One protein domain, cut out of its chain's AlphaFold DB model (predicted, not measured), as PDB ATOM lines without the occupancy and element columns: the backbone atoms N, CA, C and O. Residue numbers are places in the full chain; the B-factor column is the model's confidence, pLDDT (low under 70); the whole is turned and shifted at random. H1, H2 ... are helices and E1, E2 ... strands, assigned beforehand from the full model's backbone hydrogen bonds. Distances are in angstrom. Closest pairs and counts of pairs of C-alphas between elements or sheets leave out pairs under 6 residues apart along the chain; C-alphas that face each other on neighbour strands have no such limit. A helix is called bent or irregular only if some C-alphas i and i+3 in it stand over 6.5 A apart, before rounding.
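This is residues 9 to 94 of the 94 residues of an uncharacterized protein of Gongylonema pulchrum (UniProt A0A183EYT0). A small strongly twisted three-stranded sheet has one helix, H1, over one of its faces and the other face bare, and a second helix, H2, sticks out far from this body as a free arm. At the other end of the long axis a wide loop of residues 16 to 32, with no named element, reaches out between E1 and H1. The printed part has 86 residues, with the named elements E1, H1, E2, E3 and H2 in that order along the chain; the sheet runs E1, E3, E2, all antiparallel, and the class is mixed, helices and strands. The whole is extended, with a radius of gyration of the C-alphas of 19.1 A, and spans 67 by 30 by 23 A, H2 and the loop making much of the length.

E1 is residues 9 to 15, 19.7 A long, from C-alpha 9 at (-45.339, -60.336, 4.318). After residues 16 to 32 comes H1, residues 33 to 45, 18.2 A; it is irregular, but only just, with C-alphas 39 and 42 lying 6.8 A apart. E2, residues 55 to 60, measures 14.9 A. E3, residues 67 to 74, measures 20.3 A and ends at C-alpha 74 at (-46.519, -60.781, 9.484). H2, residues 79 to 92, is 20.2 A long and ends at C-alpha 92 at (-67.961, -74.784, 24.746).

E1 and E2 are the edge strands and E3 is the inner one. E1 and E3 are antiparallel at 153 degrees, with N 10 and O 72 within hydrogen-bond range at 2.8 A. E2 and E3 form a hairpin, antiparallel at 162 degrees, with N 59 and O 69 within hydrogen-bond range at 2.8 A. The sheet is only just strongly twisted, its C-alphas lying up to 4.3 A off the best plane. H1 is on the sheet at a height of 8.6 A, over E3 and E2, in two layers, a helix on one face of a sheet. It runs along the strands, at 17 degrees to E2 on the local plane. The closest C-alphas of H1 and E2 are those of Ala 45 and Tyr 55, 5.3 A apart; those of H1 and E3 are Ala 34 and Ala 67, 5.4 A apart. E1, H1 and E2 make a split strand-helix-strand unit, two strands running the same way with E3 between them, and its crossover is right-handed. H2 is not on the sheet and is apart from E1, H1 and E2. In H2 every O i to N i+4 pair is within hydrogen-bond range; in H1 6 of 9 are.

The C-alphas of Gly 27 and Gln 94 are the two farthest apart, at 67.8 A. Residues 77 to 94, of which 79 to 92 belong to H2, stand free; the body without them spans 45 by 23 by 17 A. The link from E1 to H1 is long and that from E3 to H2 is tight. The printed part has no cut. Its mean pLDDT is 87.7, with residues 19 to 26, residue 29 and residues 92 to 94 under 70.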
ATOM      1  N   PHE A   9     -45.322 -61.784   4.502       95.06
ATOM      2  CA  PHE A   9     -45.339 -60.336   4.318       95.06
ATOM      3  C   PHE A   9     -46.726 -59.771   4.616       95.06
ATOM      4  O   PHE A   9     -47.719 -60.165   4.008       95.06
ATOM      5  N   GLY A  10     -46.776 -58.800   5.521       95.88
ATOM      6  CA  GLY A  10     -47.946 -57.968   5.765       95.88
ATOM      7  C   GLY A  10     -47.794 -56.614   5.090       95.88
ATOM      8  O   GLY A  10     -46.697 -56.056   5.044       95.88
ATOM      9  N   ALA A  11     -48.907 -56.070   4.603       96.88
ATOM     10  CA  ALA A  11     -48.984 -54.711   4.088       96.88
ATOM     11  C   ALA A  11     -50.075 -53.932   4.827       96.88
ATOM     12  O   ALA A  11     -51.227 -54.361   4.889       96.88
ATOM     13  N   VAL A  12     -49.724 -52.765   5.364       96.56
ATOM     14  CA  VAL A  12     -50.670 -51.861   6.032       96.56
ATOM     15  C   VAL A  12     -50.605 -50.486   5.386       96.56
ATOM     16  O   VAL A  12     -49.525 -49.948   5.155       96.56
ATOM     17  N   THR A  13     -51.766 -49.890   5.112       97.44
ATOM     18  CA  THR A  13     -51.846 -48.507   4.626       97.44
ATOM     19  C   THR A  13     -51.984 -47.554   5.807       97.44
ATOM     20  O   THR A  13     -52.929 -47.659   6.586       97.44
ATOM     21  N   LEU A  14     -51.073 -46.591   5.923       96.12
ATOM     22  CA  LEU A  14     -51.165 -45.493   6.883       96.12
ATOM     23  C   LEU A  14     -51.588 -44.224   6.148       96.12
ATOM     24  O   LEU A  14     -50.910 -43.797   5.216       96.12
ATOM     25  N   ILE A  15     -52.688 -43.607   6.582       95.31
ATOM     26  CA  ILE A  15     -53.227 -42.384   5.979       95.31
ATOM     27  C   ILE A  15     -53.064 -41.233   6.968       95.31
ATOM     28  O   ILE A  15     -53.671 -41.206   8.038       95.31
ATOM     29  N   GLY A  16     -52.230 -40.264   6.604       91.56
ATOM     30  CA  GLY A  16     -52.013 -39.067   7.399       91.56
ATOM     31  C   GLY A  16     -53.162 -38.075   7.246       91.56
ATOM     32  O   GLY A  16     -53.429 -37.581   6.149       91.56
ATOM     33  N   ARG A  17     -53.805 -37.721   8.361       86.38
ATOM     34  CA  ARG A  17     -54.777 -36.626   8.395       86.38
ATOM     35  C   ARG A  17     -54.048 -35.298   8.558       86.38
ATOM     36  O   ARG A  17     -53.333 -35.097   9.538       86.38
ATOM     37  N   GLU A  18     -54.253 -34.379   7.623       77.25
ATOM     38  CA  GLU A  18     -53.786 -32.999   7.751       77.25
ATOM     39  C   GLU A  18     -54.983 -32.067   7.911       77.25
ATOM     40  O   GLU A  18     -55.958 -32.161   7.168       77.25
ATOM     41  N   SER A  19     -54.921 -31.173   8.897       68.50
ATOM     42  CA  SER A  19     -55.838 -30.037   8.980       68.50
ATOM     43  C   SER A  19     -55.498 -29.065   7.850       68.50
ATOM     44  O   SER A  19     -54.325 -28.717   7.690       68.50
ATOM     45  N   ALA A  20     -56.498 -28.660   7.065       58.94
ATOM     46  CA  ALA A  20     -56.321 -27.803   5.899       58.94
ATOM     47  C   ALA A  20     -55.545 -26.514   6.225       58.94
ATOM     48  O   ALA A  20     -55.713 -25.931   7.292       58.94
ATOM     49  N   CYS A  21     -54.735 -26.075   5.260       56.34
ATOM     50  CA  CYS A  21     -54.082 -24.769   5.220       56.34
ATOM     51  C   CYS A  21     -53.089 -24.488   6.362       56.34
ATOM     52  O   CYS A  21     -53.361 -23.743   7.300       56.34
ATOM     53  N   ARG A  22     -51.872 -25.019   6.232       57.56
ATOM     54  CA  ARG A  22     -50.699 -24.331   6.771       57.56
ATOM     55  C   ARG A  22     -49.684 -24.201   5.644       57.56
ATOM     56  O   ARG A  22     -49.182 -25.199   5.142       57.56
ATOM     57  N   THR A  23     -49.429 -22.981   5.200       55.97
ATOM     58  CA  THR A  23     -48.091 -22.605   4.748       55.97
ATOM     59  C   THR A  23     -47.213 -22.612   5.994       55.97
ATOM     60  O   THR A  23     -47.649 -22.194   7.071       55.97
ATOM     61  N   ALA A  24     -46.003 -23.165   5.910       61.44
ATOM     62  CA  ALA A  24     -45.052 -22.968   6.995       61.44
ATOM     63  C   ALA A  24     -44.834 -21.453   7.156       61.44
ATOM     64  O   ALA A  24     -44.940 -20.720   6.173       61.44
ATOM     65  N   ALA A  25     -44.510 -20.967   8.359       63.59
ATOM     66  CA  ALA A  25     -44.215 -19.540   8.573       63.59
ATOM     67  C   ALA A  25     -43.108 -19.009   7.629       63.59
ATOM     68  O   ALA A  25     -42.996 -17.811   7.410       63.59
ATOM     69  N   SER A  26     -42.331 -19.920   7.033       68.44
ATOM     70  CA  SER A  26     -41.322 -19.691   6.001       68.44
ATOM     71  C   SER A  26     -41.851 -19.544   4.562       68.44
ATOM     72  O   SER A  26     -41.049 -19.480   3.638       68.44
ATOM     73  N   GLY A  27     -43.167 -19.550   4.323       71.50
ATOM     74  CA  GLY A  27     -43.761 -19.453   2.979       71.50
ATOM     75  C   GLY A  27     -43.678 -20.735   2.134       71.50
ATOM     76  O   GLY A  27     -44.234 -20.788   1.041       71.50
ATOM     77  N   LEU A  28     -43.034 -21.792   2.640       73.81
ATOM     78  CA  LEU A  28     -42.952 -23.096   1.976       73.81
ATOM     79  C   LEU A  28     -44.233 -23.924   2.196       73.81
ATOM     80  O   LEU A  28     -44.858 -23.833   3.263       73.81
ATOM     81  N   PRO A  29     -44.624 -24.779   1.227       69.31
ATOM     82  CA  PRO A  29     -45.707 -25.731   1.430       69.31
ATOM     83  C   PRO A  29     -45.353 -26.670   2.587       69.31
ATOM     84  O   PRO A  29     -44.238 -27.189   2.665       69.31
ATOM     85  N   VAL A  30     -46.301 -26.899   3.499       79.62
ATOM     86  CA  VAL A  30     -46.082 -27.834   4.606       79.62
ATOM     87  C   VAL A  30     -45.774 -29.224   4.060       79.62
ATOM     88  O   VAL A  30     -46.459 -29.743   3.176       79.62
ATOM     89  N   THR A  31     -44.721 -29.830   4.605       85.38
ATOM     90  CA  THR A  31     -44.308 -31.188   4.266       85.38
ATOM     91  C   THR A  31     -45.454 -32.162   4.518       85.38
ATOM     92  O   THR A  31     -45.893 -32.336   5.660       85.38
ATOM     93  N   SER A  32     -45.896 -32.831   3.454       89.00
ATOM     94  CA  SER A  32     -47.017 -33.767   3.507       89.00
ATOM     95  C   SER A  32     -46.794 -34.868   4.546       89.00
ATOM     96  O   SER A  32     -45.665 -35.317   4.772       89.00
ATOM     97  N   ALA A  33     -47.869 -35.343   5.173       90.75
ATOM     98  CA  ALA A  33     -47.802 -36.391   6.187       90.75
ATOM     99  C   ALA A  33     -47.102 -37.658   5.666       90.75
ATOM    100  O   ALA A  33     -46.271 -38.220   6.374       90.75
ATOM    101  N   ALA A  34     -47.341 -38.046   4.407       93.38
ATOM    102  CA  ALA A  34     -46.623 -39.154   3.772       93.38
ATOM    103  C   ALA A  34     -45.104 -38.918   3.726       93.38
ATOM    104  O   ALA A  34     -44.332 -39.807   4.068       93.38
ATOM    105  N   THR A  35     -44.662 -37.706   3.368       92.44
ATOM    106  CA  THR A  35     -43.232 -37.354   3.358       92.44
ATOM    107  C   THR A  35     -42.635 -37.409   4.764       92.44
ATOM    108  O   THR A  35     -41.542 -37.936   4.947       92.44
ATOM    109  N   ARG A  36     -43.367 -36.917   5.772       92.19
ATOM    110  CA  ARG A  36     -42.932 -36.969   7.175       92.19
ATOM    111  C   ARG A  36     -42.831 -38.400   7.704       92.19
ATOM    112  O   ARG A  36     -41.899 -38.692   8.446       92.19
ATOM    113  N   MET A  37     -43.762 -39.281   7.331       94.62
ATOM    114  CA  MET A  37     -43.713 -40.701   7.693       94.62
ATOM    115  C   MET A  37     -42.511 -41.398   7.045       94.62
ATOM    116  O   MET A  37     -41.733 -42.026   7.758       94.62
ATOM    117  N   LEU A  38     -42.290 -41.195   5.741       95.62
ATOM    118  CA  LEU A  38     -41.136 -41.755   5.021       95.62
ATOM    119  C   LEU A  38     -39.804 -41.299   5.620       95.62
ATOM    120  O   LEU A  38     -38.930 -42.119   5.869       95.62
ATOM    121  N   GLY A  39     -39.665 -40.006   5.930       94.62
ATOM    122  CA  GLY A  39     -38.448 -39.475   6.551       94.62
ATOM    123  C   GLY A  39     -38.149 -40.068   7.935       94.62
ATOM    124  O   GLY A  39     -37.004 -40.055   8.372       94.62
ATOM    125  N   ARG A  40     -39.161 -40.615   8.622       93.94
ATOM    126  CA  ARG A  40     -39.009 -41.304   9.916       93.94
ATOM    127  C   ARG A  40     -38.825 -42.813   9.777       93.94
ATOM    128  O   ARG A  40     -38.481 -43.459  10.766       93.94
ATOM    129  N   PHE A  41     -39.044 -43.376   8.589       96.31
ATOM    130  CA  PHE A  41     -38.990 -44.817   8.377       96.31
ATOM    131  C   PHE A  41     -37.598 -45.395   8.635       96.31
ATOM    132  O   PHE A  41     -37.505 -46.496   9.159       96.31
ATOM    133  N   SER A  42     -36.525 -44.644   8.373       94.25
ATOM    134  CA  SER A  42     -35.146 -45.086   8.635       94.25
ATOM    135  C   SER A  42     -34.937 -45.563  10.076       94.25
ATOM    136  O   SER A  42     -34.334 -46.610  10.297       94.25
ATOM    137  N   LYS A  43     -35.506 -44.849  11.056       94.56
ATOM    138  CA  LYS A  43     -35.459 -45.235  12.474       94.56
ATOM    139  C   LYS A  43     -36.254 -46.511  12.755       94.56
ATOM    140  O   LYS A  43     -35.861 -47.305  13.602       94.56
ATOM    141  N   LEU A  44     -37.387 -46.692  12.082       92.44
ATOM    142  CA  LEU A  44     -38.225 -47.877  12.247       92.44
ATOM    143  C   LEU A  44     -37.561 -49.112  11.614       92.44
ATOM    144  O   LEU A  44     -37.521 -50.169  12.232       92.44
ATOM    145  N   ALA A  45     -36.982 -48.948  10.423       93.81
ATOM    146  CA  ALA A  45     -36.261 -49.983   9.689       93.81
ATOM    147  C   ALA A  45     -34.948 -50.408  10.370       93.81
ATOM    148  O   ALA A  45     -34.481 -51.523  10.152       93.81
ATOM    149  N   SER A  46     -34.351 -49.545  11.205       94.81
ATOM    150  CA  SER A  46     -33.151 -49.890  11.980       94.81
ATOM    151  C   SER A  46     -33.427 -50.766  13.206       94.81
ATOM    152  O   SER A  46     -32.480 -51.243  13.826       94.81
ATOM    153  N   LEU A  47     -34.692 -50.956  13.598       93.50
ATOM    154  CA  LEU A  47     -35.035 -51.841  14.709       93.50
ATOM    155  C   LEU A  47     -34.881 -53.305  14.269       93.50
ATOM    156  O   LEU A  47     -35.571 -53.755  13.356       93.50
ATOM    157  N   ASP A  48     -34.008 -54.054  14.942       92.69
ATOM    158  CA  ASP A  48     -33.814 -55.488  14.707       92.69
ATOM    159  C   ASP A  48     -33.706 -56.213  16.049       92.69
ATOM    160  O   ASP A  48     -32.805 -55.954  16.846       92.69
ATOM    161  N   HIS A  49     -34.669 -57.090  16.326       93.56
ATOM    162  CA  HIS A  49     -34.714 -57.886  17.547       93.56
ATOM    163  C   HIS A  49     -35.518 -59.171  17.284       93.56
ATOM    164  O   HIS A  49     -36.539 -59.096  16.603       93.56
ATOM    165  N   PRO A  50     -35.123 -60.342  17.821       90.81
ATOM    166  CA  PRO A  50     -35.823 -61.612  17.574       90.81
ATOM    167  C   PRO A  50     -37.297 -61.607  18.010       90.81
ATOM    168  O   PRO A  50     -38.112 -62.297  17.413       90.81
ATOM    169  N   ASN A  51     -37.642 -60.797  19.015       91.62
ATOM    170  CA  ASN A  51     -39.009 -60.673  19.541       91.62
ATOM    171  C   ASN A  51     -39.770 -59.451  18.990       91.62
ATOM    172  O   ASN A  51     -40.770 -59.044  19.576       91.62
ATOM    173  N   LEU A  52     -39.271 -58.813  17.926       92.88
ATOM    174  CA  LEU A  52     -39.918 -57.666  17.290       92.88
ATOM    175  C   LEU A  52     -40.113 -57.938  15.798       92.88
ATOM    176  O   LEU A  52     -39.157 -58.284  15.099       92.88
ATOM    177  N   CYS A  53     -41.334 -57.716  15.306       93.56
ATOM    178  CA  CYS A  53     -41.615 -57.794  13.877       93.56
ATOM    179  C   CYS A  53     -40.754 -56.792  13.113       93.56
ATOM    180  O   CYS A  53     -40.689 -55.604  13.447       93.56
ATOM    181  N   LYS A  54     -40.118 -57.276  12.057       93.81
ATOM    182  CA  LYS A  54     -39.269 -56.451  11.213       93.81
ATOM    183  C   LYS A  54     -40.090 -55.610  10.241       93.81
ATOM    184  O   LYS A  54     -40.968 -56.120   9.551       93.81
ATOM    185  N   TYR A  55     -39.740 -54.334  10.119       95.75
ATOM    186  CA  TYR A  55     -40.246 -53.474   9.055       95.75
ATOM    187  C   TYR A  55     -39.302 -53.541   7.857       95.75
ATOM    188  O   TYR A  55     -38.100 -53.328   7.996       95.75
ATOM    189  N   VAL A  56     -39.850 -53.880   6.693       94.69
ATOM    190  CA  VAL A  56     -39.078 -54.184   5.482       94.69
ATOM    191  C   VAL A  56     -38.980 -52.952   4.599       94.69
ATOM    192  O   VAL A  56     -37.884 -52.545   4.228       94.69
ATOM    193  N   GLU A  57     -40.118 -52.328   4.302       95.94
ATOM    194  CA  GLU A  57     -40.166 -51.197   3.383       95.94
ATOM    195  C   GLU A  57     -41.347 -50.273   3.690       95.94
ATOM    196  O   GLU A  57     -42.370 -50.700   4.227       95.94
ATOM    197  N   MET A  58     -41.211 -48.997   3.335       97.81
ATOM    198  CA  MET A  58     -42.317 -48.051   3.324       97.81
ATOM    199  C   MET A  58     -42.369 -47.336   1.977       97.81
ATOM    200  O   MET A  58     -41.409 -46.687   1.569       97.81
ATOM    201  N   ILE A  59     -43.518 -47.419   1.315       97.31
ATOM    202  CA  ILE A  59     -43.726 -46.942  -0.053       97.31
ATOM    203  C   ILE A  59     -44.765 -45.824  -0.029       97.31
ATOM    204  O   ILE A  59     -45.813 -45.942   0.603       97.31
ATOM    205  N   ARG A  60     -44.505 -44.714  -0.724       96.69
ATOM    206  CA  ARG A  60     -45.501 -43.644  -0.885       96.69
ATOM    207  C   ARG A  60     -46.640 -44.111  -1.790       96.69
ATOM    208  O   ARG A  60     -46.375 -44.630  -2.869       96.69
ATOM    209  N   SER A  61     -47.891 -43.841  -1.416       96.44
ATOM    210  CA  SER A  61     -49.008 -44.045  -2.343       96.44
ATOM    211  C   SER A  61     -48.983 -43.012  -3.472       96.44
ATOM    212  O   SER A  61     -48.798 -41.817  -3.234       96.44
ATOM    213  N   THR A  62     -49.183 -43.477  -4.703       95.62
ATOM    214  CA  THR A  62     -49.346 -42.631  -5.896       95.62
ATOM    215  C   THR A  62     -50.791 -42.167  -6.077       95.62
ATOM    216  O   THR A  62     -51.021 -41.097  -6.632       95.62
ATOM    217  N   THR A  63     -51.759 -42.935  -5.568       94.50
ATOM    218  CA  THR A  63     -53.198 -42.679  -5.741       94.50
ATOM    219  C   THR A  63     -53.801 -41.916  -4.564       94.50
ATOM    220  O   THR A  63     -54.624 -41.023  -4.754       94.50
ATOM    221  N   LEU A  64     -53.405 -42.247  -3.331       91.81
ATOM    222  CA  LEU A  64     -53.949 -41.631  -2.122       91.81
ATOM    223  C   LEU A  64     -52.984 -40.578  -1.576       91.81
ATOM    224  O   LEU A  64     -51.877 -40.879  -1.123       91.81
ATOM    225  N   LYS A  65     -53.423 -39.315  -1.561       89.19
ATOM    226  CA  LYS A  65     -52.652 -38.231  -0.942       89.19
ATOM    227  C   LYS A  65     -52.439 -38.530   0.544       89.19
ATOM    228  O   LYS A  65     -53.343 -38.993   1.230       89.19
ATOM    229  N   ASN A  66     -51.245 -38.216   1.050       92.56
ATOM    230  CA  ASN A  66     -50.857 -38.420   2.451       92.56
ATOM    231  C   ASN A  66     -50.865 -39.882   2.929       92.56
ATOM    232  O   ASN A  66     -50.793 -40.110   4.138       92.56
ATOM    233  N   ALA A  67     -50.883 -40.856   2.016       95.56
ATOM    234  CA  ALA A  67     -50.812 -42.268   2.362       95.56
ATOM    235  C   ALA A  67     -49.433 -42.886   2.087       95.56
ATOM    236  O   ALA A  67     -48.721 -42.500   1.153       95.56
ATOM    237  N   VAL A  68     -49.077 -43.874   2.905       97.56
ATOM    238  CA  VAL A  68     -47.924 -44.761   2.708       97.56
ATOM    239  C   VAL A  68     -48.345 -46.210   2.941       97.56
ATOM    240  O   VAL A  68     -49.203 -46.478   3.781       97.56
ATOM    241  N   TYR A  69     -47.733 -47.137   2.214       97.94
ATOM    242  CA  TYR A  69     -47.812 -48.571   2.459       97.94
ATOM    243  C   TYR A  69     -46.608 -48.983   3.295       97.94
ATOM    244  O   TYR A  69     -45.486 -48.610   2.964       97.94
ATOM    245  N   VAL A  70     -46.829 -49.728   4.371       97.56
ATOM    246  CA  VAL A  70     -45.771 -50.304   5.203       97.56
ATOM    247  C   VAL A  70     -45.766 -51.803   4.987       97.56
ATOM    248  O   VAL A  70     -46.781 -52.453   5.230       97.56
ATOM    249  N   ILE A  71     -44.628 -52.324   4.542       97.38
ATOM    250  CA  ILE A  71     -44.366 -53.749   4.387       97.38
ATOM    251  C   ILE A  71     -43.611 -54.231   5.621       97.38
ATOM    252  O   ILE A  71     -42.583 -53.655   5.995       97.38
ATOM    253  N   SER A  72     -44.108 -55.281   6.263       96.06
ATOM    254  CA  SER A  72     -43.508 -55.838   7.474       96.06
ATOM    255  C   SER A  72     -43.596 -57.357   7.515       96.06
ATOM    256  O   SER A  72     -44.372 -57.977   6.793       96.06
ATOM    257  N   GLU A  73     -42.820 -57.940   8.418       96.00
ATOM    258  CA  GLU A  73     -43.031 -59.290   8.924       96.00
ATOM    259  C   GLU A  73     -44.464 -59.420   9.465       96.00
ATOM    260  O   GLU A  73     -44.946 -58.542  10.192       96.00
ATOM    261  N   HIS A  74     -45.151 -60.493   9.081       95.62
ATOM    262  CA  HIS A  74     -46.519 -60.781   9.484       95.62
ATOM    263  C   HIS A  74     -46.649 -62.214   9.985       95.62
ATOM    264  O   HIS A  74     -46.257 -63.172   9.320       95.62
ATOM    265  N   TYR A  75     -47.260 -62.340  11.158       94.62
ATOM    266  CA  TYR A  75     -47.700 -63.607  11.713       94.62
ATOM    267  C   TYR A  75     -49.224 -63.618  11.705       94.62
ATOM    268  O   TYR A  75     -49.855 -62.713  12.245       94.62
ATOM    269  N   SER A  76     -49.807 -64.660  11.115       92.00
ATOM    270  CA  SER A  76     -51.254 -64.790  10.913       92.00
ATOM    271  C   SER A  76     -52.076 -64.879  12.202       92.00
ATOM    272  O   SER A  76     -53.295 -64.727  12.156       92.00
ATOM    273  N   ARG A  77     -51.430 -65.115  13.349       92.31
ATOM    274  CA  ARG A  77     -52.079 -65.151  14.659       92.31
ATOM    275  C   ARG A  77     -51.495 -64.097  15.573       92.31
ATOM    276  O   ARG A  77     -50.286 -64.046  15.795       92.31
ATOM    277  N   SER A  78     -52.377 -63.302  16.158       92.81
ATOM    278  CA  SER A  78     -52.032 -62.391  17.239       92.81
ATOM    279  C   SER A  78     -52.356 -63.002  18.602       92.81
ATOM    280  O   SER A  78     -53.177 -63.911  18.728       92.81
ATOM    281  N   ILE A  79     -51.781 -62.427  19.660       93.75
ATOM    282  CA  ILE A  79     -52.159 -62.747  21.047       93.75
ATOM    283  C   ILE A  79     -53.674 -62.573  21.253       93.75
ATOM    284  O   ILE A  79     -54.301 -63.342  21.976       93.75
ATOM    285  N   ALA A  80     -54.288 -61.585  20.593       94.69
ATOM    286  CA  ALA A  80     -55.725 -61.358  20.686       94.69
ATOM    287  C   ALA A  80     -56.546 -62.510  20.078       94.69
ATOM    288  O   ALA A  80     -57.622 -62.821  20.594       94.69
ATOM    289  N   ASP A  81     -56.057 -63.149  19.015       94.44
ATOM    290  CA  ASP A  81     -56.734 -64.286  18.383       94.44
ATOM    291  C   ASP A  81     -56.653 -65.534  19.264       94.44
ATOM    292  O   ASP A  81     -57.671 -66.193  19.492       94.44
ATOM    293  N   GLU A  82     -55.484 -65.786  19.856       93.69
ATOM    294  CA  GLU A  82     -55.283 -66.883  20.808       93.69
ATOM    295  C   GLU A  82     -56.165 -66.707  22.061       93.69
ATOM    296  O   GLU A  82     -56.850 -67.640  22.490       93.69
ATOM    297  N   LEU A  83     -56.273 -65.483  22.597       95.19
ATOM    298  CA  LEU A  83     -57.169 -65.181  23.724       95.19
ATOM    299  C   LEU A  83     -58.649 -65.419  23.385       95.19
ATOM    300  O   LEU A  83     -59.401 -65.947  24.209       95.19
ATOM    301  N   LYS A  84     -59.096 -65.053  22.176       93.19
ATOM    302  CA  LYS A  84     -60.473 -65.321  21.724       93.19
ATOM    303  C   LYS A  84     -60.735 -66.818  21.594       93.19
ATOM    304  O   LYS A  84     -61.811 -67.280  21.977       93.19
ATOM    305  N   GLN A  85     -59.772 -67.570  21.067       91.00
ATOM    306  CA  GLN A  85     -59.891 -69.013  20.922       91.00
ATOM    307  C   GLN A  85     -60.013 -69.689  22.287       91.00
ATOM    308  O   GLN A  85     -60.963 -70.444  22.486       91.00
ATOM    309  N   HIS A  86     -59.149 -69.350  23.246       86.94
ATOM    310  CA  HIS A  86     -59.246 -69.857  24.616       86.94
ATOM    311  C   HIS A  86     -60.603 -69.563  25.269       86.94
ATOM    312  O   HIS A  86     -61.195 -70.459  25.867       86.94
ATOM    313  N   ARG A  87     -61.148 -68.348  25.112       84.56
ATOM    314  CA  ARG A  87     -62.481 -68.019  25.651       84.56
ATOM    315  C   ARG A  87     -63.592 -68.874  25.040       84.56
ATOM    316  O   ARG A  87     -64.469 -69.307  25.777       84.56
ATOM    317  N   ARG A  88     -63.559 -69.143  23.728       80.31
ATOM    318  CA  ARG A  88     -64.537 -70.050  23.094       80.31
ATOM    319  C   ARG A  88     -64.448 -71.461  23.658       80.31
ATOM    320  O   ARG A  88     -65.492 -72.028  23.942       80.31
ATOM    321  N   TRP A  89     -63.237 -71.994  23.832       72.00
ATOM    322  CA  TRP A  89     -63.044 -73.333  24.393       72.00
ATOM    323  C   TRP A  89     -63.673 -73.453  25.780       72.00
ATOM    324  O   TRP A  89     -64.461 -74.362  26.005       72.00
ATOM    325  N   VAL A  90     -63.410 -72.486  26.664       77.75
ATOM    326  CA  VAL A  90     -63.986 -72.465  28.020       77.75
ATOM    327  C   VAL A  90     -65.519 -72.440  27.994       77.75
ATOM    328  O   VAL A  90     -66.144 -73.124  28.794       77.75
ATOM    329  N   ILE A  91     -66.126 -71.692  27.066       73.69
ATOM    330  CA  ILE A  91     -67.590 -71.612  26.932       73.69
ATOM    331  C   ILE A  91     -68.176 -72.898  26.331       73.69
ATOM    332  O   ILE A  91     -69.249 -73.313  26.736       73.69
ATOM    333  N   SER A  92     -67.488 -73.542  25.383       67.25
ATOM    334  CA  SER A  92     -67.961 -74.784  24.746       67.25
ATOM    335  C   SER A  92     -67.819 -76.039  25.613       67.25
ATOM    336  O   SER A  92     -68.293 -77.103  25.228       67.25
ATOM    337  N   SER A  93     -67.106 -75.938  26.737       65.50
ATOM    338  CA  SER A  93     -66.874 -77.034  27.684       65.50
ATOM    339  C   SER A  93     -67.763 -76.956  28.935       65.50
ATOM    340  O   SER A  93     -67.548 -77.734  29.863       65.50
ATOM    341  N   GLN A  94     -68.723 -76.023  28.968       54.22
ATOM    342  CA  GLN A  94     -69.812 -75.938  29.950       54.22
ATOM    343  C   GLN A  94     -71.130 -76.344  29.297       54.22
ATOM    344  O   GLN A  94     -71.950 -76.961  30.011       54.22
TER     345      GLN A  94